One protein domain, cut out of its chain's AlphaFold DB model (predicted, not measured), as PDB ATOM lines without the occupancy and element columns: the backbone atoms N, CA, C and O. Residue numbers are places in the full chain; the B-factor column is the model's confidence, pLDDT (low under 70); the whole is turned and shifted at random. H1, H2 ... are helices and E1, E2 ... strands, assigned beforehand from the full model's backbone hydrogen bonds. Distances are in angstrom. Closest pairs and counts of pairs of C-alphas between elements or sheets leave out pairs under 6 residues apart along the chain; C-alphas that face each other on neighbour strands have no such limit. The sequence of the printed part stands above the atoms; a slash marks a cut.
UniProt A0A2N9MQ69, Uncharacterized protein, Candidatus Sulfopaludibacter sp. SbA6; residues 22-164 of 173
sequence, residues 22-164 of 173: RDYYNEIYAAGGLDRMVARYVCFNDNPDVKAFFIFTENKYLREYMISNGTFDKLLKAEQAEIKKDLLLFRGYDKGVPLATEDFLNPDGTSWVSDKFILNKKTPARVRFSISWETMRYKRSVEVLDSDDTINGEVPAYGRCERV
ATOM      1  N   ARG A  22     215.307 245.871 247.296       97.00
ATOM      2  CA  ARG A  22     214.800 246.620 248.446       97.00
ATOM      3  C   ARG A  22     215.899 247.379 249.184       97.00
ATOM      4  O   ARG A  22     215.647 248.504 249.598       97.00
ATOM      5  N   ASP A  23     217.093 246.810 249.307       97.06
ATOM      6  CA  ASP A  23     218.229 247.503 249.930       97.06
ATOM      7  C   ASP A  23     218.621 248.734 249.107       97.06
ATOM      8  O   ASP A  23     218.672 249.836 249.649       97.06
ATOM      9  N   TYR A  24     218.744 248.584 247.783       97.25
ATOM     10  CA  TYR A  24     218.996 249.712 246.879       97.25
ATOM     11  C   TYR A  24     217.907 250.789 246.957       97.25
ATOM     12  O   TYR A  24     218.206 251.981 246.996       97.25
ATOM     13  N   TYR A  25     216.633 250.385 246.994       97.50
ATOM     14  CA  TYR A  25     215.528 251.324 247.185       97.50
ATOM     15  C   TYR A  25     215.658 252.086 248.507       97.50
ATOM     16  O   TYR A  25     215.519 253.307 248.515       97.50
ATOM     17  N   ASN A  26     215.934 251.389 249.613       97.62
ATOM     18  CA  ASN A  26     216.031 251.999 250.936       97.62
ATOM     19  C   ASN A  26     217.158 253.039 250.999       97.62
ATOM     20  O   ASN A  26     216.957 254.106 251.576       97.62
ATOM     21  N   GLU A  27     218.311 252.759 250.384       96.50
ATOM     22  CA  GLU A  27     219.439 253.696 250.299       96.50
ATOM     23  C   GLU A  27     219.048 254.991 249.573       96.50
ATOM     24  O   GLU A  27     219.219 256.089 250.110       96.50
ATOM     25  N   ILE A  28     218.455 254.878 248.382       95.75
ATOM     26  CA  ILE A  28     218.025 256.047 247.601       95.75
ATOM     27  C   ILE A  28     216.898 256.798 248.304       95.75
ATOM     28  O   ILE A  28     216.903 258.030 248.344       95.75
ATOM     29  N   TYR A  29     215.923 256.071 248.851       96.81
ATOM     30  CA  TYR A  29     214.789 256.650 249.558       96.81
ATOM     31  C   TYR A  29     215.256 257.485 250.750       96.81
ATOM     32  O   TYR A  29     214.814 258.625 250.901       96.81
ATOM     33  N   ALA A  30     216.181 256.950 251.557       96.62
ATOM     34  CA  ALA A  30     216.771 257.648 252.695       96.62
ATOM     35  C   ALA A  30     217.558 258.898 252.269       96.62
ATOM     36  O   ALA A  30     217.556 259.895 252.987       96.62
ATOM     37  N   ALA A  31     218.173 258.870 251.085       95.81
ATOM     38  CA  ALA A  31     218.850 260.020 250.491       95.81
ATOM     39  C   ALA A  31     217.894 261.043 249.838       95.81
ATOM     40  O   ALA A  31     218.355 262.076 249.353       95.81
ATOM     41  N   GLY A  32     216.582 260.779 249.787       94.38
ATOM     42  CA  GLY A  32     215.614 261.632 249.086       94.38
ATOM     43  C   GLY A  32     215.785 261.624 247.561       94.38
ATOM     44  O   GLY A  32     215.434 262.603 246.898       94.38
ATOM     45  N   GLY A  33     216.367 260.558 247.005       93.69
ATOM     46  CA  GLY A  33     216.803 260.475 245.609       93.69
ATOM     47  C   GLY A  33     215.789 259.877 244.629       93.69
ATOM     48  O   GLY A  33     216.102 259.773 243.443       93.69
ATOM     49  N   LEU A  34     214.597 259.467 245.075       93.50
ATOM     50  CA  LEU A  34     213.570 258.974 244.151       93.50
ATOM     51  C   LEU A  34     213.040 260.116 243.282       93.50
ATOM     52  O   LEU A  34     212.953 261.260 243.735       93.50
ATOM     53  N   ASP A  35     212.634 259.793 242.054       90.06
ATOM     54  CA  ASP A  35     211.944 260.749 241.194       90.06
ATOM     55  C   ASP A  35     210.606 261.147 241.824       90.06
ATOM     56  O   ASP A  35     209.641 260.380 241.884       90.06
ATOM     57  N   ARG A  36     210.557 262.394 242.293       83.94
ATOM     58  CA  ARG A  36     209.419 262.944 243.032       83.94
ATOM     59  C   ARG A  36     208.126 262.969 242.219       83.94
ATOM     60  O   ARG A  36     207.052 263.005 242.813       83.94
ATOM     61  N   MET A  37     208.218 263.006 240.889       83.56
ATOM     62  CA  MET A  37     207.052 263.119 240.014       83.56
ATOM     63  C   MET A  37     206.311 261.792 239.901       83.56
ATOM     64  O   MET A  37     205.108 261.793 239.646       83.56
ATOM     65  N   VAL A  38     207.004 260.675 240.140       86.31
ATOM     66  CA  VAL A  38     206.462 259.323 239.953       86.31
ATOM     67  C   VAL A  38     206.583 258.424 241.190       86.31
ATOM     68  O   VAL A  38     206.081 257.303 241.182       86.31
ATOM     69  N   ALA A  39     207.170 258.904 242.292       88.62
ATOM     70  CA  ALA A  39     207.346 258.172 243.553       88.62
ATOM     71  C   ALA A  39     206.057 258.043 244.395       88.62
ATOM     72  O   ALA A  39     206.031 258.398 245.574       88.62
ATOM     73  N   ARG A  40     204.967 257.529 243.810       93.50
ATOM     74  CA  ARG A  40     203.714 257.229 244.533       93.50
ATOM     75  C   ARG A  40     203.692 255.791 245.042       93.50
ATOM     76  O   ARG A  40     203.368 255.540 246.205       93.50
ATOM     77  N   TYR A  41     204.041 254.859 244.167       97.06
ATOM     78  CA  TYR A  41     204.160 253.438 244.462       97.06
ATOM     79  C   TYR A  41     205.553 252.956 244.083       97.06
ATOM     80  O   TYR A  41     206.124 253.451 243.117       97.06
ATOM     81  N   VAL A  42     206.080 251.985 244.821       97.94
ATOM     82  CA  VAL A  42     207.305 251.247 244.494       97.94
ATOM     83  C   VAL A  42     206.971 249.771 244.350       97.94
ATOM     84  O   VAL A  42     206.140 249.260 245.096       97.94
ATOM     85  N   CYS A  43     207.593 249.090 243.394       98.12
ATOM     86  CA  CYS A  43     207.328 247.697 243.070       98.12
ATOM     87  C   CYS A  43     208.607 246.872 243.028       98.12
ATOM     88  O   CYS A  43     209.604 247.272 242.424       98.12
ATOM     89  N   PHE A  44     208.534 245.683 243.622       98.12
ATOM     90  CA  PHE A  44     209.631 244.728 243.700       98.12
ATOM     91  C   PHE A  44     209.228 243.409 243.052       98.12
ATOM     92  O   PHE A  44     208.098 242.947 243.224       98.12
ATOM     93  N   ASN A  45     210.166 242.814 242.319       97.50
ATOM     94  CA  ASN A  45     209.983 241.517 241.682       97.50
ATOM     95  C   ASN A  45     209.935 240.397 242.736       97.50
ATOM     96  O   ASN A  45     210.655 240.459 243.732       97.50
ATOM     97  N   ASP A  46     209.125 239.367 242.498       97.31
ATOM     98  CA  ASP A  46     209.090 238.167 243.347       97.31
ATOM     99  C   ASP A  46     210.392 237.345 243.231       97.31
ATOM    100  O   ASP A  46     210.734 236.598 244.147       97.31
ATOM    101  N   ASN A  47     211.138 237.480 242.128       95.38
ATOM    102  CA  ASN A  47     212.452 236.869 241.958       95.38
ATOM    103  C   ASN A  47     213.539 237.689 242.697       95.38
ATOM    104  O   ASN A  47     213.836 238.811 242.275       95.38
ATOM    105  N   PRO A  48     214.197 237.131 243.735       90.69
ATOM    106  CA  PRO A  48     215.203 237.837 244.537       90.69
ATOM    107  C   PRO A  48     216.513 238.146 243.792       90.69
ATOM    108  O   PRO A  48     217.309 238.982 244.251       90.69
ATOM    109  N   ASP A  49     216.753 237.498 242.651       93.31
ATOM    110  CA  ASP A  49     217.927 237.741 241.810       93.31
ATOM    111  C   ASP A  49     217.772 239.007 240.962       93.31
ATOM    112  O   ASP A  49     218.765 239.608 240.544       93.31
ATOM    113  N   VAL A  50     216.534 239.468 240.754       94.69
ATOM    114  CA  VAL A  50     216.261 240.733 240.074       94.69
ATOM    115  C   VAL A  50     216.564 241.876 241.036       94.69
ATOM    116  O   VAL A  50     215.827 242.141 241.983       94.69
ATOM    117  N   LYS A  51     217.670 242.578 240.785       95.50
ATOM    118  CA  LYS A  51     218.121 243.728 241.592       95.50
ATOM    119  C   LYS A  51     217.518 245.062 241.149       95.50
ATOM    120  O   LYS A  51     217.930 246.114 241.632       95.50
ATOM    121  N   ALA A  52     216.540 245.000 240.252       95.62
ATOM    122  CA  ALA A  52     215.804 246.148 239.772       95.62
ATOM    123  C   ALA A  52     214.481 246.321 240.526       95.62
ATOM    124  O   ALA A  52     213.814 245.349 240.890       95.62
ATOM    125  N   PHE A  53     214.084 247.572 240.704       97.06
ATOM    126  CA  PHE A  53     212.752 247.965 241.148       97.06
ATOM    127  C   PHE A  53     212.250 249.086 240.241       97.06
ATOM    128  O   PHE A  53     213.002 249.663 239.454       97.06
ATOM    129  N   PHE A  54     210.970 249.407 240.333       96.88
ATOM    130  CA  PHE A  54     210.433 250.581 239.661       96.88
ATOM    131  C   PHE A  54     209.452 251.295 240.567       96.88
ATOM    132  O   PHE A  54     208.810 250.684 241.423       96.88
ATOM    133  N   ILE A  55     209.350 252.596 240.364       96.56
ATOM    134  CA  ILE A  55     208.306 253.424 240.945       96.56
ATOM    135  C   ILE A  55     207.339 253.842 239.853       96.56
ATOM    136  O   ILE A  55     207.718 253.947 238.683       96.56
ATOM    137  N   PHE A  56     206.087 254.055 240.231       95.69
ATOM    138  CA  PHE A  56     205.099 254.570 239.303       95.69
ATOM    139  C   PHE A  56     204.043 255.425 239.996       95.69
ATOM    140  O   PHE A  56     203.774 255.293 241.197       95.69
ATOM    141  N   THR A  57     203.400 256.277 239.203       94.00
ATOM    142  CA  THR A  57     202.210 257.022 239.603       94.00
ATOM    143  C   THR A  57     201.171 257.022 238.491       94.00
ATOM    144  O   THR A  57     201.489 256.875 237.313       94.00
ATOM    145  N   GLU A  58     199.919 257.240 238.874       93.31
ATOM    146  CA  GLU A  58     198.861 257.589 237.933       93.31
ATOM    147  C   GLU A  58     198.960 259.090 237.616       93.31
ATOM    148  O   GLU A  58     199.010 259.927 238.526       93.31
ATOM    149  N   ASN A  59     198.941 259.453 236.333       91.06
ATOM    150  CA  ASN A  59     199.018 260.841 235.862       91.06
ATOM    151  C   ASN A  59     197.883 261.726 236.416       91.06
ATOM    152  O   ASN A  59     198.035 262.939 236.555       91.06
ATOM    153  N   LYS A  60     196.757 261.126 236.831       89.94
ATOM    154  CA  LYS A  60     195.670 261.849 237.507       89.94
ATOM    155  C   LYS A  60     196.144 262.621 238.747       89.94
ATOM    156  O   LYS A  60     195.663 263.727 238.965       89.94
ATOM    157  N   TYR A  61     197.121 262.105 239.499       87.44
ATOM    158  CA  TYR A  61     197.641 262.800 240.682       87.44
ATOM    159  C   TYR A  61     198.507 264.008 240.309       87.44
ATOM    160  O   TYR A  61     198.468 265.027 240.998       87.44
ATOM    161  N   LEU A  62     199.252 263.927 239.201       84.69
ATOM    162  CA  LEU A  62     199.975 265.078 238.659       84.69
ATOM    163  C   LEU A  62     198.983 266.160 238.222       84.69
ATOM    164  O   LEU A  62     199.128 267.325 238.592       84.69
ATOM    165  N   ARG A  63     197.925 265.767 237.508       88.81
ATOM    166  CA  ARG A  63     196.839 266.673 237.121       88.81
ATOM    167  C   ARG A  63     196.189 267.343 238.333       88.81
ATOM    168  O   ARG A  63     196.048 268.560 238.337       88.81
ATOM    169  N   GLU A  64     195.814 266.577 239.357       89.31
ATOM    170  CA  GLU A  64     195.219 267.101 240.596       89.31
ATOM    171  C   GLU A  64     196.142 268.108 241.289       89.31
ATOM    172  O   GLU A  64     195.698 269.192 241.674       89.31
ATOM    173  N   TYR A  65     197.439 267.802 241.374       85.44
ATOM    174  CA  TYR A  65     198.437 268.717 241.918       85.44
ATOM    175  C   TYR A  65     198.503 270.030 241.122       85.44
ATOM    176  O   TYR A  65     198.419 271.110 241.708       85.44
ATOM    177  N   MET A  66     198.576 269.950 239.790       88.88
ATOM    178  CA  MET A  66     198.636 271.125 238.911       88.88
ATOM    179  C   MET A  66     197.355 271.966 238.926       88.88
ATOM    180  O   MET A  66     197.402 273.176 238.709       88.88
ATOM    181  N   ILE A  67     196.196 271.344 239.145       90.62
ATOM    182  CA  ILE A  67     194.934 272.070 239.332       90.62
ATOM    183  C   ILE A  67     194.971 272.798 240.678       90.62
ATOM    184  O   ILE A  67     194.706 273.996 240.733       90.62
ATOM    185  N   SER A  68     195.368 272.109 241.752       90.00
ATOM    186  CA  SER A  68     195.369 272.671 243.108       90.00
ATOM    187  C   SER A  68     196.301 273.877 243.283       90.00
ATOM    188  O   SER A  68     196.000 274.778 244.060       90.00
ATOM    189  N   ASN A  69     197.413 273.924 242.544       90.50
ATOM    190  CA  ASN A  69     198.386 275.018 242.602       90.50
ATOM    191  C   ASN A  69     198.199 276.064 241.478       90.50
ATOM    192  O   ASN A  69     199.018 276.977 241.338       90.50
ATOM    193  N   GLY A  70     197.148 275.929 240.660       91.00
ATOM    194  CA  GLY A  70     196.816 276.860 239.580       91.00
ATOM    195  C   GLY A  70     197.800 276.868 238.405       91.00
ATOM    196  O   GLY A  70     197.862 277.862 237.674       91.00
ATOM    197  N   THR A  71     198.609 275.820 238.209       91.81
ATOM    198  CA  THR A  71     199.518 275.720 237.050       91.81
ATOM    199  C   THR A  71     198.878 275.039 235.847       91.81
ATOM    200  O   THR A  71     199.339 275.253 234.731       91.81
ATOM    201  N   PHE A  72     197.825 274.241 236.040       91.56
ATOM    202  CA  PHE A  72     197.179 273.491 234.957       91.56
ATOM    203  C   PHE A  72     196.614 274.405 233.860       91.56
ATOM    204  O   PHE A  72     196.883 274.198 232.679       91.56
ATOM    205  N   ASP A  73     195.897 275.465 234.242       92.94
ATOM    206  CA  ASP A  73     195.261 276.379 233.283       92.94
ATOM    207  C   ASP A  73     196.261 277.256 232.515       92.94
ATOM    208  O   ASP A  73     195.901 277.858 231.503       92.94
ATOM    209  N   LYS A  74     197.522 277.299 232.965       94.00
ATOM    210  CA  LYS A  74     198.618 278.027 232.308       94.00
ATOM    211  C   LYS A  74     199.257 277.234 231.165       94.00
ATOM    212  O   LYS A  74     200.002 277.818 230.384       94.00
ATOM    213  N   LEU A  75     198.987 275.931 231.077       90.81
ATOM    214  CA  LEU A  75     199.470 275.072 230.000       90.81
ATOM    215  C   LEU A  75     198.769 275.385 228.672       90.81
ATOM    216  O   LEU A  75     197.594 275.772 228.649       90.81
ATOM    217  N   LEU A  76     199.447 275.122 227.557       94.38
ATOM    218  CA  LEU A  76     198.840 275.115 226.227       94.38
ATOM    219  C   LEU A  76     197.736 274.052 226.149       94.38
ATOM    220  O   LEU A  76     197.772 273.028 226.828       94.38
ATOM    221  N   LYS A  77     196.748 274.243 225.267       92.19
ATOM    222  CA  LYS A  77     195.624 273.295 225.136       92.19
ATOM    223  C   LYS A  77     196.061 271.870 224.788       92.19
ATOM    224  O   LYS A  77     195.441 270.929 225.275       92.19
ATOM    225  N   ALA A  78     197.124 271.719 223.999       90.00
ATOM    226  CA  ALA A  78     197.712 270.417 223.697       90.00
ATOM    227  C   ALA A  78     198.291 269.750 224.958       90.00
ATOM    228  O   ALA A  78     197.969 268.607 225.251       90.00
ATOM    229  N   GLU A  79     199.046 270.492 225.769       87.31
ATOM    230  CA  GLU A  79     199.615 270.000 227.032       87.31
ATOM    231  C   GLU A  79     198.518 269.653 228.052       87.31
ATOM    232  O   GLU A  79     198.574 268.615 228.708       87.31
ATOM    233  N   GLN A  80     197.462 270.472 228.141       89.31
ATOM    234  CA  GLN A  80     196.289 270.155 228.960       89.31
ATOM    235  C   GLN A  80     195.621 268.850 228.513       89.31
ATOM    236  O   GLN A  80     195.129 268.106 229.358       89.31
ATOM    237  N   ALA A  81     195.561 268.580 227.205       89.50
ATOM    238  CA  ALA A  81     194.990 267.345 226.678       89.50
ATOM    239  C   ALA A  81     195.850 266.128 227.045       89.50
ATOM    240  O   ALA A  81     195.298 265.122 227.483       89.50
ATOM    241  N   GLU A  82     197.177 266.242 226.966       84.94
ATOM    242  CA  GLU A  82     198.105 265.186 227.394       84.94
ATOM    243  C   GLU A  82     197.976 264.881 228.894       84.94
ATOM    244  O   GLU A  82     197.771 263.734 229.281       84.94
ATOM    245  N   ILE A  83     197.958 265.903 229.756       86.06
ATOM    246  CA  ILE A  83     197.788 265.725 231.212       86.06
ATOM    247  C   ILE A  83     196.382 265.200 231.580       86.06
ATOM    248  O   ILE A  83     196.162 264.621 232.650       86.06
ATOM    249  N   LYS A  84     195.388 265.371 230.702       88.19
ATOM    250  CA  LYS A  84     194.049 264.789 230.882       88.19
ATOM    251  C   LYS A  84     193.987 263.300 230.559       88.19
ATOM    252  O   LYS A  84     193.061 262.652 231.050       88.19
ATOM    253  N   LYS A  85     194.940 262.751 229.802       87.69
ATOM    254  CA  LYS A  85     194.986 261.312 229.534       87.69
ATOM    255  C   LYS A  85     195.185 260.545 230.834       87.69
ATOM    256  O   LYS A  85     195.907 260.983 231.737       87.69
ATOM    257  N   ASP A  86     194.516 259.405 230.925       89.88
ATOM    258  CA  ASP A  86     194.835 258.429 231.952       89.88
ATOM    259  C   ASP A  86     196.111 257.719 231.511       89.88
ATOM    260  O   ASP A  86     196.150 257.159 230.423       89.88
ATOM    261  N   LEU A  87     197.179 257.854 232.288       92.25
ATOM    262  CA  LEU A  87     198.501 257.323 231.973       92.25
ATOM    263  C   LEU A  87     199.132 256.837 233.267       92.25
ATOM    264  O   LEU A  87     198.954 257.457 234.323       92.25
ATOM    265  N   LEU A  88     199.926 255.781 233.172       94.06
ATOM    266  CA  LEU A  88     200.890 255.462 234.211       94.06
ATOM    267  C   LEU A  88     202.263 255.981 233.812       94.06
ATOM    268  O   LEU A  88     202.726 255.737 232.699       94.06
ATOM    269  N   LEU A  89     202.903 256.669 234.748       92.56
ATOM    270  CA  LEU A  89     204.262 257.178 234.620       92.56
ATOM    271  C   LEU A  89     205.181 256.268 235.428       92.56
ATOM    272  O   LEU A  89     204.927 256.075 236.617       92.56
ATOM    273  N   PHE A  90     206.220 255.720 234.807       92.75
ATOM    274  CA  PHE A  90     207.160 254.787 235.426       92.75
ATOM    275  C   PHE A  90     208.586 255.326 235.409       92.75
ATOM    276  O   PHE A  90     209.048 255.870 234.406       92.75
ATOM    277  N   ARG A  91     209.329 255.027 236.476       94.25
ATOM    278  CA  ARG A  91     210.789 255.136 236.510       94.25
ATOM    279  C   ARG A  91     211.382 253.849 237.063       94.25
ATOM    280  O   ARG A  91     211.085 253.449 238.191       94.25
ATOM    281  N   GLY A  92     212.204 253.189 236.254       95.00
ATOM    282  CA  GLY A  92     212.950 252.003 236.660       95.00
ATOM    283  C   GLY A  92     214.290 252.358 237.293       95.00
ATOM    284  O   GLY A  92     214.893 253.375 236.955       95.00
ATOM    285  N   TYR A  93     214.765 251.489 238.175       95.75
ATOM    286  CA  TYR A  93     216.081 251.561 238.794       95.75
ATOM    287  C   TYR A  93     216.726 250.177 238.739       95.75
ATOM    288  O   TYR A  93     216.111 249.205 239.180       95.75
ATOM    289  N   ASP A  94     217.956 250.077 238.240       95.75
ATOM    290  CA  ASP A  94     218.773 248.860 238.331       95.75
ATOM    291  C   ASP A  94     219.898 249.082 239.338       95.75
ATOM    292  O   ASP A  94     220.701 250.000 239.178       95.75
ATOM    293  N   LYS A  95     219.928 248.277 240.410       95.50
ATOM    294  CA  LYS A  95     220.897 248.421 241.516       95.50
ATOM    295  C   LYS A  95     220.984 249.860 242.044       95.50
ATOM    296  O   LYS A  95     222.059 250.384 242.314       95.50
ATOM    297  N   GLY A  96     219.830 250.520 242.118       93.25
ATOM    298  CA  GLY A  96     219.697 251.904 242.565       93.25
ATOM    299  C   GLY A  96     220.181 252.977 241.583       93.25
ATOM    300  O   GLY A  96     220.219 254.155 241.924       93.25
ATOM    301  N   VAL A  97     220.500 252.616 240.344       93.75
ATOM    302  CA  VAL A  97     220.778 253.585 239.280       93.75
ATOM    303  C   VAL A  97     219.512 253.766 238.442       93.75
ATOM    304  O   VAL A  97     218.974 252.764 237.965       93.75
ATOM    305  N   PRO A  98     219.004 255.000 238.252       93.06
ATOM    306  CA  PRO A  98     217.834 255.225 237.413       93.06
ATOM    307  C   PRO A  98     218.117 254.791 235.973       93.06
ATOM    308  O   PRO A  98     219.174 255.088 235.411       93.06
ATOM    309  N   LEU A  99     217.158 254.097 235.368       90.75
ATOM    310  CA  LEU A  99     217.197 253.798 233.941       90.75
ATOM    311  C   LEU A  99     217.017 255.095 233.142       90.75
ATOM    312  O   LEU A  99     216.359 256.030 233.591       90.75
ATOM    313  N   ALA A 100     217.610 255.144 231.947       82.25
ATOM    314  CA  ALA A 100     217.654 256.360 231.135       82.25
ATOM    315  C   ALA A 100     216.272 256.844 230.658       82.25
ATOM    316  O   ALA A 100     216.128 258.011 230.305       82.25
ATOM    317  N   THR A 101     215.280 255.953 230.612       78.12
ATOM    318  CA  THR A 101     213.941 256.249 230.104       78.12
ATOM    319  C   THR A 101     212.907 256.257 231.221       78.12
ATOM    320  O   THR A 101     212.879 255.381 232.089       78.12
ATOM    321  N   GLU A 102     212.035 257.258 231.171       82.50
ATOM    322  CA  GLU A 102     210.714 257.198 231.791       82.50
ATOM    323  C   GLU A 102     209.778 256.478 230.827       82.50
ATOM    324  O   GLU A 102     209.744 256.802 229.636       82.50
ATOM    325  N   ASP A 103     209.035 255.496 231.333       86.12
ATOM    326  CA  ASP A 103     208.040 254.797 230.524       86.12
ATOM    327  C   ASP A 103     206.655 255.394 230.804       86.12
ATOM    328  O   ASP A 103     206.252 255.572 231.957       86.12
ATOM    329  N   PHE A 104     205.903 255.648 229.735       90.81
ATOM    330  CA  PHE A 104     204.498 256.040 229.791       90.81
ATOM    331  C   PHE A 104     203.660 254.859 229.315       90.81
ATOM    332  O   PHE A 104     203.880 254.354 228.211       90.81
ATOM    333  N   LEU A 105     202.708 254.405 230.131       94.56
ATOM    334  CA  LEU A 105     201.782 253.344 229.737       94.56
ATOM    335  C   LEU A 105     200.361 253.891 229.586       94.56
ATOM    336  O   LEU A 105     199.823 254.534 230.492       94.56
ATOM    337  N   ASN A 106     199.756 253.585 228.443       94.56
ATOM    338  CA  ASN A 106     198.390 253.923 228.070       94.56
ATOM    339  C   ASN A 106     197.411 252.850 228.573       94.56
ATOM    340  O   ASN A 106     197.771 251.676 228.601       94.56
ATOM    341  N   PRO A 107     196.172 253.203 228.941       94.44
ATOM    342  CA  PRO A 107     195.165 252.246 229.380       94.44
ATOM    343  C   PRO A 107     194.774 251.290 228.245       94.44
ATOM    344  O   PRO A 107     194.539 251.708 227.114       94.44
ATOM    345  N   ASP A 108     194.664 250.009 228.581       94.00
ATOM    346  CA  ASP A 108     194.198 248.925 227.716       94.00
ATOM    347  C   ASP A 108     193.337 247.965 228.553       94.00
ATOM    348  O   ASP A 108     193.837 247.075 229.254       94.00
ATOM    349  N   GLY A 109     192.024 248.213 228.559       91.69
ATOM    350  CA  GLY A 109     191.068 247.505 229.409       91.69
ATOM    351  C   GLY A 109     191.367 247.699 230.899       91.69
ATOM    352  O   GLY A 109     191.313 248.810 231.414       91.69
ATOM    353  N   THR A 110     191.675 246.607 231.600       92.00
ATOM    354  CA  THR A 110     192.046 246.597 233.030       92.00
ATOM    355  C   THR A 110     193.561 246.653 233.262       92.00
ATOM    356  O   THR A 110     194.045 246.394 234.364       92.00
ATOM    357  N   SER A 111     194.321 246.947 232.211       96.06
ATOM    358  CA  SER A 111     195.781 246.943 232.200       96.06
ATOM    359  C   SER A 111     196.318 248.190 231.501       96.06
ATOM    360  O   SER A 111     195.548 249.047 231.070       96.06
ATOM    361  N   TRP A 112     197.640 248.305 231.395       96.81
ATOM    362  CA  TRP A 112     198.305 249.422 230.734       96.81
ATOM    363  C   TRP A 112     199.388 248.917 229.792       96.81
ATOM    364  O   TRP A 112     200.066 247.939 230.107       96.81
ATOM    365  N   VAL A 113     199.575 249.581 228.656       96.31
ATOM    366  CA  VAL A 113     200.527 249.187 227.617       96.31
ATOM    367  C   VAL A 113     201.405 250.346 227.170       96.31
ATOM    368  O   VAL A 113     200.951 251.484 227.077       96.31
ATOM    369  N   SER A 114     202.669 250.061 226.870       94.81
ATOM    370  CA  SER A 114     203.552 251.034 226.228       94.81
ATOM    371  C   SER A 114     203.195 251.190 224.753       94.81
ATOM    372  O   SER A 114     202.521 250.338 224.163       94.81
ATOM    373  N   ASP A 115     203.761 252.215 224.124       92.75
ATOM    374  CA  ASP A 115     203.906 252.218 222.673       92.75
ATOM    375  C   ASP A 115     204.737 251.010 222.210       92.75
ATOM    376  O   ASP A 115     205.509 250.411 222.974       92.75
ATOM    377  N   LYS A 116     204.567 250.638 220.941       93.19
ATOM    378  CA  LYS A 116     205.336 249.545 220.348       93.19
ATOM    379  C   LYS A 116     206.784 249.974 220.133       93.19
ATOM    380  O   LYS A 116     207.056 251.069 219.646       93.19
ATOM    381  N   PHE A 117     207.705 249.064 220.403       91.62
ATOM    382  CA  PHE A 117     209.122 249.188 220.086       91.62
ATOM    383  C   PHE A 117     209.596 247.964 219.302       91.62
ATOM    384  O   PHE A 117     208.924 246.937 219.254       91.62
ATOM    385  N   ILE A 118     210.755 248.072 218.655       91.69
ATOM    386  CA  ILE A 118     211.295 247.002 217.812       91.69
ATOM    387  C   ILE A 118     212.408 246.258 218.551       91.69
ATOM    388  O   ILE A 118     213.493 246.795 218.774       91.69
ATOM    389  N   LEU A 119     212.164 244.988 218.866       84.69
ATOM    390  CA  LEU A 119     213.182 244.012 219.239       84.69
ATOM    391  C   LEU A 119     213.947 243.553 217.986       84.69
ATOM    392  O   LEU A 119     213.364 243.334 216.923       84.69
ATOM    393  N   ASN A 120     215.267 243.385 218.104       80.88
ATOM    394  CA  ASN A 120     216.133 242.759 217.090       80.88
ATOM    395  C   ASN A 120     215.829 243.179 215.634       80.88
ATOM    396  O   ASN A 120     215.688 242.346 214.740       80.88
ATOM    397  N   LYS A 121     215.734 244.495 215.397       77.81
ATOM    398  CA  LYS A 121     215.513 245.162 214.094       77.81
ATOM    399  C   LYS A 121     214.187 244.882 213.371       77.81
ATOM    400  O   LYS A 121     213.916 245.593 212.407       77.81
ATOM    401  N   LYS A 122     213.382 243.888 213.763       86.50
ATOM    402  CA  LYS A 122     212.159 243.518 213.018       86.50
ATOM    403  C   LYS A 122     210.976 243.066 213.859       86.50
ATOM    404  O   LYS A 122     209.876 243.015 213.328       86.50
ATOM    405  N   THR A 123     211.181 242.716 215.119       90.12
ATOM    406  CA  THR A 123     210.139 242.092 215.929       90.12
ATOM    407  C   THR A 123     209.442 243.166 216.761       90.12
ATOM    408  O   THR A 123     210.059 243.676 217.696       90.12
ATOM    409  N   PRO A 124     208.200 243.563 216.438       94.88
ATOM    410  CA  PRO A 124     207.473 244.509 217.267       94.88
ATOM    411  C   PRO A 124     207.182 243.897 218.637       94.88
ATOM    412  O   PRO A 124     206.896 242.708 218.772       94.88
ATOM    413  N   ALA A 125     207.275 244.722 219.666       95.56
ATOM    414  CA  ALA A 125     206.966 244.358 221.032       95.56
ATOM    415  C   ALA A 125     206.356 245.543 221.773       95.56
ATOM    416  O   ALA A 125     206.508 246.693 221.360       95.56
ATOM    417  N   ARG A 126     205.683 245.269 222.886       95.44
ATOM    418  CA  ARG A 126     205.229 246.291 223.836       95.44
ATOM    419  C   ARG A 126     205.363 245.783 225.262       95.44
ATOM    420  O   ARG A 126     205.406 244.578 225.500       95.44
ATOM    421  N   VAL A 127     205.407 246.695 226.220       95.81
ATOM    422  CA  VAL A 127     205.266 246.355 227.634       95.81
ATOM    423  C   VAL A 127     203.784 246.347 227.980       95.81
ATOM    424  O   VAL A 127     203.093 247.304 227.648       95.81
ATOM    425  N   ARG A 128     203.311 245.322 228.691       97.25
ATOM    426  CA  ARG A 128     202.030 245.336 229.407       97.25
ATOM    427  C   ARG A 128     202.283 245.349 230.907       97.25
ATOM    428  O   ARG A 128     203.127 244.616 231.417       97.25
ATOM    429  N   PHE A 129     201.525 246.155 231.629       97.94
ATOM    430  CA  PHE A 129     201.473 246.182 233.081       97.94
ATOM    431  C   PHE A 129     200.044 245.923 233.544       97.94
ATOM    432  O   PHE A 129     199.087 246.441 232.980       97.94
ATOM    433  N   SER A 130     199.878 245.107 234.571       97.88
ATOM    434  CA  SER A 130     198.594 244.829 235.211       97.88
ATOM    435  C   SER A 130     198.813 244.790 236.711       97.88
ATOM    436  O   SER A 130     199.769 244.163 237.166       97.88
ATOM    437  N   ILE A 131     197.937 245.429 237.479       97.56
ATOM    438  CA  ILE A 131     198.008 245.456 238.940       97.56
ATOM    439  C   ILE A 131     196.625 245.180 239.528       97.56
ATOM    440  O   ILE A 131     195.635 245.766 239.101       97.56
ATOM    441  N   SER A 132     196.556 244.283 240.515       97.44
ATOM    442  CA  SER A 132     195.396 244.193 241.410       97.44
ATOM    443  C   SER A 132     195.578 245.232 242.504       97.44
ATOM    444  O   SER A 132     196.509 245.132 243.300       97.44
ATOM    445  N   TRP A 133     194.697 246.226 242.550       94.06
ATOM    446  CA  TRP A 133     194.778 247.318 243.521       94.06
ATOM    447  C   TRP A 133     194.507 246.863 244.960       94.06
ATOM    448  O   TRP A 133     195.002 247.472 245.903       94.06
ATOM    449  N   GLU A 134     193.770 245.768 245.141       96.44
ATOM    450  CA  GLU A 134     193.422 245.199 246.445       96.44
ATOM    451  C   GLU A 134     194.624 244.514 247.098       96.44
ATOM    452  O   GLU A 134     194.816 244.585 248.310       96.44
ATOM    453  N   THR A 135     195.438 243.831 246.291       97.31
ATOM    454  CA  THR A 135     196.576 243.030 246.772       97.31
ATOM    455  C   THR A 135     197.929 243.660 246.469       97.31
ATOM    456  O   THR A 135     198.966 243.158 246.921       97.31
ATOM    457  N   MET A 136     197.920 244.716 245.655       97.88
ATOM    458  CA  MET A 136     199.079 245.362 245.048       97.88
ATOM    459  C   MET A 136     200.014 244.389 244.317       97.88
ATOM    460  O   MET A 136     201.188 244.692 244.107       97.88
ATOM    461  N   ARG A 137     199.530 243.203 243.930       98.44
ATOM    462  CA  ARG A 137     200.297 242.270 243.101       98.44
ATOM    463  C   ARG A 137     200.232 242.721 241.654       98.44
ATOM    464  O   ARG A 137     199.160 243.086 241.170       98.44
ATOM    465  N   TYR A 138     201.369 242.660 240.972       98.31
ATOM    466  CA  TYR A 138     201.465 243.053 239.575       98.31
ATOM    467  C   TYR A 138     201.972 241.917 238.684       98.31
ATOM    468  O   TYR A 138     202.689 241.014 239.127       98.31
ATOM    469  N   LYS A 139     201.619 242.017 237.403       98.25
ATOM    470  CA  LYS A 139     202.268 241.352 236.273       98.25
ATOM    471  C   LYS A 139     202.789 242.445 235.342       98.25
ATOM    472  O   LYS A 139     202.027 243.321 234.941       98.25
ATOM    473  N   ARG A 140     204.074 242.409 235.006       96.88
ATOM    474  CA  ARG A 140     204.677 243.239 233.956       96.88
ATOM    475  C   ARG A 140     205.271 242.304 232.922       96.88
ATOM    476  O   ARG A 140     206.078 241.456 233.283       96.88
ATOM    477  N   SER A 141     204.897 242.441 231.664       96.62
ATOM    478  CA  SER A 141     205.382 241.573 230.601       96.62
ATOM    479  C   SER A 141     205.869 242.356 229.400       96.62
ATOM    480  O   SER A 141     205.405 243.459 229.128       96.62
ATOM    481  N   VAL A 142     206.836 241.774 228.694       95.88
ATOM    482  CA  VAL A 142     207.139 242.157 227.315       95.88
ATOM    483  C   VAL A 142     206.349 241.217 226.416       95.88
ATOM    484  O   VAL A 142     206.596 240.010 226.418       95.88
ATOM    485  N   GLU A 143     205.386 241.766 225.688       96.94
ATOM    486  CA  GLU A 143     204.602 241.060 224.678       96.94
ATOM    487  C   GLU A 143     205.308 241.194 223.332       96.94
ATOM    488  O   GLU A 143     205.553 242.306 222.865       96.94
ATOM    489  N   VAL A 144     205.637 240.061 222.721       96.25
ATOM    490  CA  VAL A 144     206.154 239.959 221.357       96.25
ATOM    491  C   VAL A 144     204.964 239.844 220.418       96.25
ATOM    492  O   VAL A 144     204.101 238.988 220.618       96.25
ATOM    493  N   LEU A 145     204.915 240.714 219.416       94.50
ATOM    494  CA  LEU A 145     203.769 240.867 218.531       94.50
ATOM    495  C   LEU A 145     204.078 240.325 217.132       94.50
ATOM    496  O   LEU A 145     205.212 240.425 216.651       94.50
ATOM    497  N   ASP A 146     203.053 239.799 216.473       91.50
ATOM    498  CA  ASP A 146     203.051 239.551 215.034       91.50
ATOM    499  C   ASP A 146     202.723 240.832 214.249       91.50
ATOM    500  O   ASP A 146     202.437 241.892 214.811       91.50
ATOM    501  N   SER A 147     202.791 240.763 212.916       85.94
ATOM    502  CA  SER A 147     202.510 241.911 212.039       85.94
ATOM    503  C   SER A 147     201.062 242.404 212.097       85.94
ATOM    504  O   SER A 147     200.790 243.522 211.669       85.94
ATOM    505  N   ASP A 148     200.142 241.566 212.576       89.50
ATOM    506  CA  ASP A 148     198.722 241.870 212.771       89.50
ATOM    507  C   ASP A 148     198.385 242.257 214.224       89.50
ATOM    508  O   ASP A 148     197.214 242.318 214.591       89.50
ATOM    509  N   ASP A 149     199.407 242.529 215.042       86.50
ATOM    510  CA  ASP A 149     199.318 242.889 216.462       86.50
ATOM    511  C   ASP A 149     198.812 241.791 217.403       86.50
ATOM    512  O   ASP A 149     198.586 242.050 218.592       86.50
ATOM    513  N   THR A 150     198.681 240.556 216.921       92.25
ATOM    514  CA  THR A 150     198.428 239.415 217.800       92.25
ATOM    515  C   THR A 150     199.673 239.078 218.626       92.25
ATOM    516  O   THR A 150     200.810 239.350 218.236       92.25
ATOM    517  N   ILE A 151     199.465 238.542 219.833       93.81
ATOM    518  CA  ILE A 151     200.561 238.194 220.746       93.81
ATOM    519  C   ILE A 151     201.129 236.834 220.328       93.81
ATOM    520  O   ILE A 151     200.461 235.813 220.478       93.81
ATOM    521  N   ASN A 152     202.378 236.828 219.866       92.75
ATOM    522  CA  ASN A 152     203.133 235.625 219.497       92.75
ATOM    523  C   ASN A 152     203.958 235.081 220.679       92.75
ATOM    524  O   ASN A 152     204.255 233.893 220.782       92.75
ATOM    525  N   GLY A 153     204.313 235.944 221.631       94.12
ATOM    526  CA  GLY A 153     205.041 235.529 222.824       94.12
ATOM    527  C   GLY A 153     204.910 236.519 223.967       94.12
ATOM    528  O   GLY A 153     204.601 237.691 223.771       94.12
ATOM    529  N   GLU A 154     205.177 236.048 225.180       96.12
ATOM    530  CA  GLU A 154     205.162 236.883 226.375       96.12
ATOM    531  C   GLU A 154     206.309 236.488 227.307       96.12
ATOM    532  O   GLU A 154     206.508 235.309 227.599       96.12
ATOM    533  N   VAL A 155     207.038 237.483 227.813       95.56
ATOM    534  CA  VAL A 155     208.017 237.308 228.894       95.56
ATOM    535  C   VAL A 155     207.484 238.007 230.146       95.56
ATOM    536  O   VAL A 155     207.627 239.229 230.259       95.56
ATOM    537  N   PRO A 156     206.824 237.281 231.069       97.00
ATOM    538  CA  PRO A 156     206.214 237.878 232.247       97.00
ATOM    539  C   PRO A 156     207.177 237.966 233.435       97.00
ATOM    540  O   PRO A 156     207.979 237.073 233.696       97.00
ATOM    541  N   ALA A 157     207.012 239.027 234.216       96.94
ATOM    542  CA  ALA A 157     207.589 239.219 235.534       96.94
ATOM    543  C   ALA A 157     206.473 239.556 236.529       96.94
ATOM    544  O   ALA A 157     205.576 240.348 236.231       96.94
ATOM    545  N   TYR A 158     206.550 238.973 237.720       98.31
ATOM    546  CA  TYR A 158     205.563 239.156 238.780       98.31
ATOM    547  C   TYR A 158     206.204 239.812 239.990       98.31
ATOM    548  O   TYR A 158     207.418 239.740 240.184       98.31
ATOM    549  N   GLY A 159     205.380 240.452 240.805       98.25
ATOM    550  CA  GLY A 159     205.851 241.052 242.036       98.25
ATOM    551  C   GLY A 159     204.745 241.715 242.829       98.25
ATOM    552  O   GLY A 159     203.548 241.508 242.589       98.25
ATOM    553  N   ARG A 160     205.159 242.554 243.774       98.38
ATOM    554  CA  ARG A 160     204.258 243.337 244.615       98.38
ATOM    555  C   ARG A 160     204.722 244.779 244.706       98.38
ATOM    556  O   ARG A 160     205.914 245.064 244.793       98.38
ATOM    557  N   CYS A 161     203.744 245.669 244.710       98.38
ATOM    558  CA  CYS A 161     203.923 247.085 244.930       98.38
ATOM    559  C   CYS A 161     203.485 247.491 246.339       98.38
ATOM    560  O   CYS A 161     202.687 246.821 246.994       98.38
ATOM    561  N   GLU A 162     203.975 248.632 246.790       97.56
ATOM    562  CA  GLU A 162     203.578 249.284 248.031       97.56
ATOM    563  C   GLU A 162     203.596 250.799 247.841       97.56
ATOM    564  O   GLU A 162     204.206 251.322 246.906       97.56
ATOM    565  N   ARG A 163     202.884 251.523 248.706       96.50
ATOM    566  CA  ARG A 163     202.937 252.987 248.699       96.50
ATOM    567  C   ARG A 163     204.297 253.447 249.202       96.50
ATOM    568  O   ARG A 163     204.757 252.977 250.239       96.50
ATOM    569  N   VAL A 164     204.890 254.411 248.507       96.00
ATOM    570  CA  VAL A 164     206.087 255.096 248.999       96.00
ATOM    571  C   VAL A 164     205.693 255.918 250.225       96.00
ATOM    572  O   VAL A 164     204.724 256.681 250.197       96.00
TER     573      VAL A 164
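AT A GLANCE: This is residues 22 to 164 of the 173 residues of an uncharacterized protein of Candidatus Sulfopaludibacter sp. SbA6 (UniProt A0A2N9MQ69). The model is a closed barrel of eight antiparallel strands, with helix H1 packed slantwise on the outside of its wall, over E2. Helices H2 and H3, which follow E2 and come before E3 along the chain, form a small side lobe beyond the ends of these two neighbour strands, where E2 ends and E3 begins, and the short strand E6 is added to E7 outside the ring. The printed part has 143 residues with three named helices and nine named strands, in the order H1 E1 E2 H2 H3 E3 E4 E5 E6 E7 E8 E9; round the ring run E1, E2, E3, E4, E5, E7, E8, E9 and back to E1. The class is mixed, helices and strands, and the whole is compact, with a radius of gyration of the C-alphas of 16.3 A and spans of 46 by 39 by 32 A.

IN THESE COORDINATES: H1, residues 22 to 30, begins at C-alpha 22 (214.800, 246.620, 248.446) and is 12.0 A long. E1, residues 41 to 45, is 13.6 A long, and E2, residues 52 to 58, is 20.5 A long. H2, residues 59 to 68, the longest helix by residues, spans 14.3 A, and H3, residues 77 to 84, spans 10.4 A. E3, residues 88 to 94, is 19.5 A long and begins at C-alpha 88 (200.890, 255.462, 234.211). E4, residues 97 to 108, is 29.4 A long and bends by 68 degrees at residue 100. E5 is residues 111 to 113, 7.0 A, and E6 is residues 117 to 119, 6.6 A. E7, residues 123 to 131, is 26.2 A long, and E8, residues 137 to 145, is 24.9 A long. E9, residues 151 to 163, is 31.7 A long, bends by 56 degrees at residue 155 and ends at C-alpha 163 (202.937, 252.987, 248.699).

HOW THE PARTS SIT: In the barrel, E1 and E2 form a hairpin, with N 43 and O 54 within hydrogen-bond range at 2.8 A. E2 and E3 are antiparallel at 164 degrees, with N 55 and O 91 at 2.9 A. E3, E4 and E5 are a meander, each strand the antiparallel neighbour of the one before; N 90 and O 103 are 2.9 A apart, and N 106 and O 113 are 2.8 A apart. E4 pairs in a staggered way, with E3 over residues 97 to 105 and with E5 over residues 106 to 108. E5 is also the antiparallel neighbour of E7, with N 112 and O 129 at 2.8 A. E6, E7, E8 and E9 are a second meander, with N 119 and O 123 at 2.7 A, N 128 and O 141 at 2.8 A, and N 140 and O 157 at 2.8 A. E5 and E6 lie on one side of E7, and E8 lies on the other side. E9 and E1 close the ring at 124 degrees, with N 162 and O 42 at 2.8 A. H1 is on the barrel and outside it, at a height over the sheet of 9.5 A; on the local plane it stands at 45 degrees to E2, slantwise to the strands. The closest C-alphas of H1 and E2 are those of Tyr 25 and Phe 53, 7.4 A apart. H2 is only just on the barrel, with 5 pairs of C-alphas within 10 A, while H3 is not on it. H2 and H3 touch at a steep tilt of 61 degrees, opposite ways, and their closest C-alphas are those of Arg 63 and Ile 83, 6.1 A apart. H1 is apart from H2 and from H3. In H1, H2 and H3 every O i to N i+4 pair is within hydrogen-bond range.

THE WHOLE: The two C-alphas farthest apart are those of Ala 30 and Asp 148, at 46.6 A. The printed part has no cut and no long link. The links H1 to E1, E1 to E2 and H2 to H3 are short, and the others are tight. The mean pLDDT of the printed part is 93.0, and no printed residue is under 70.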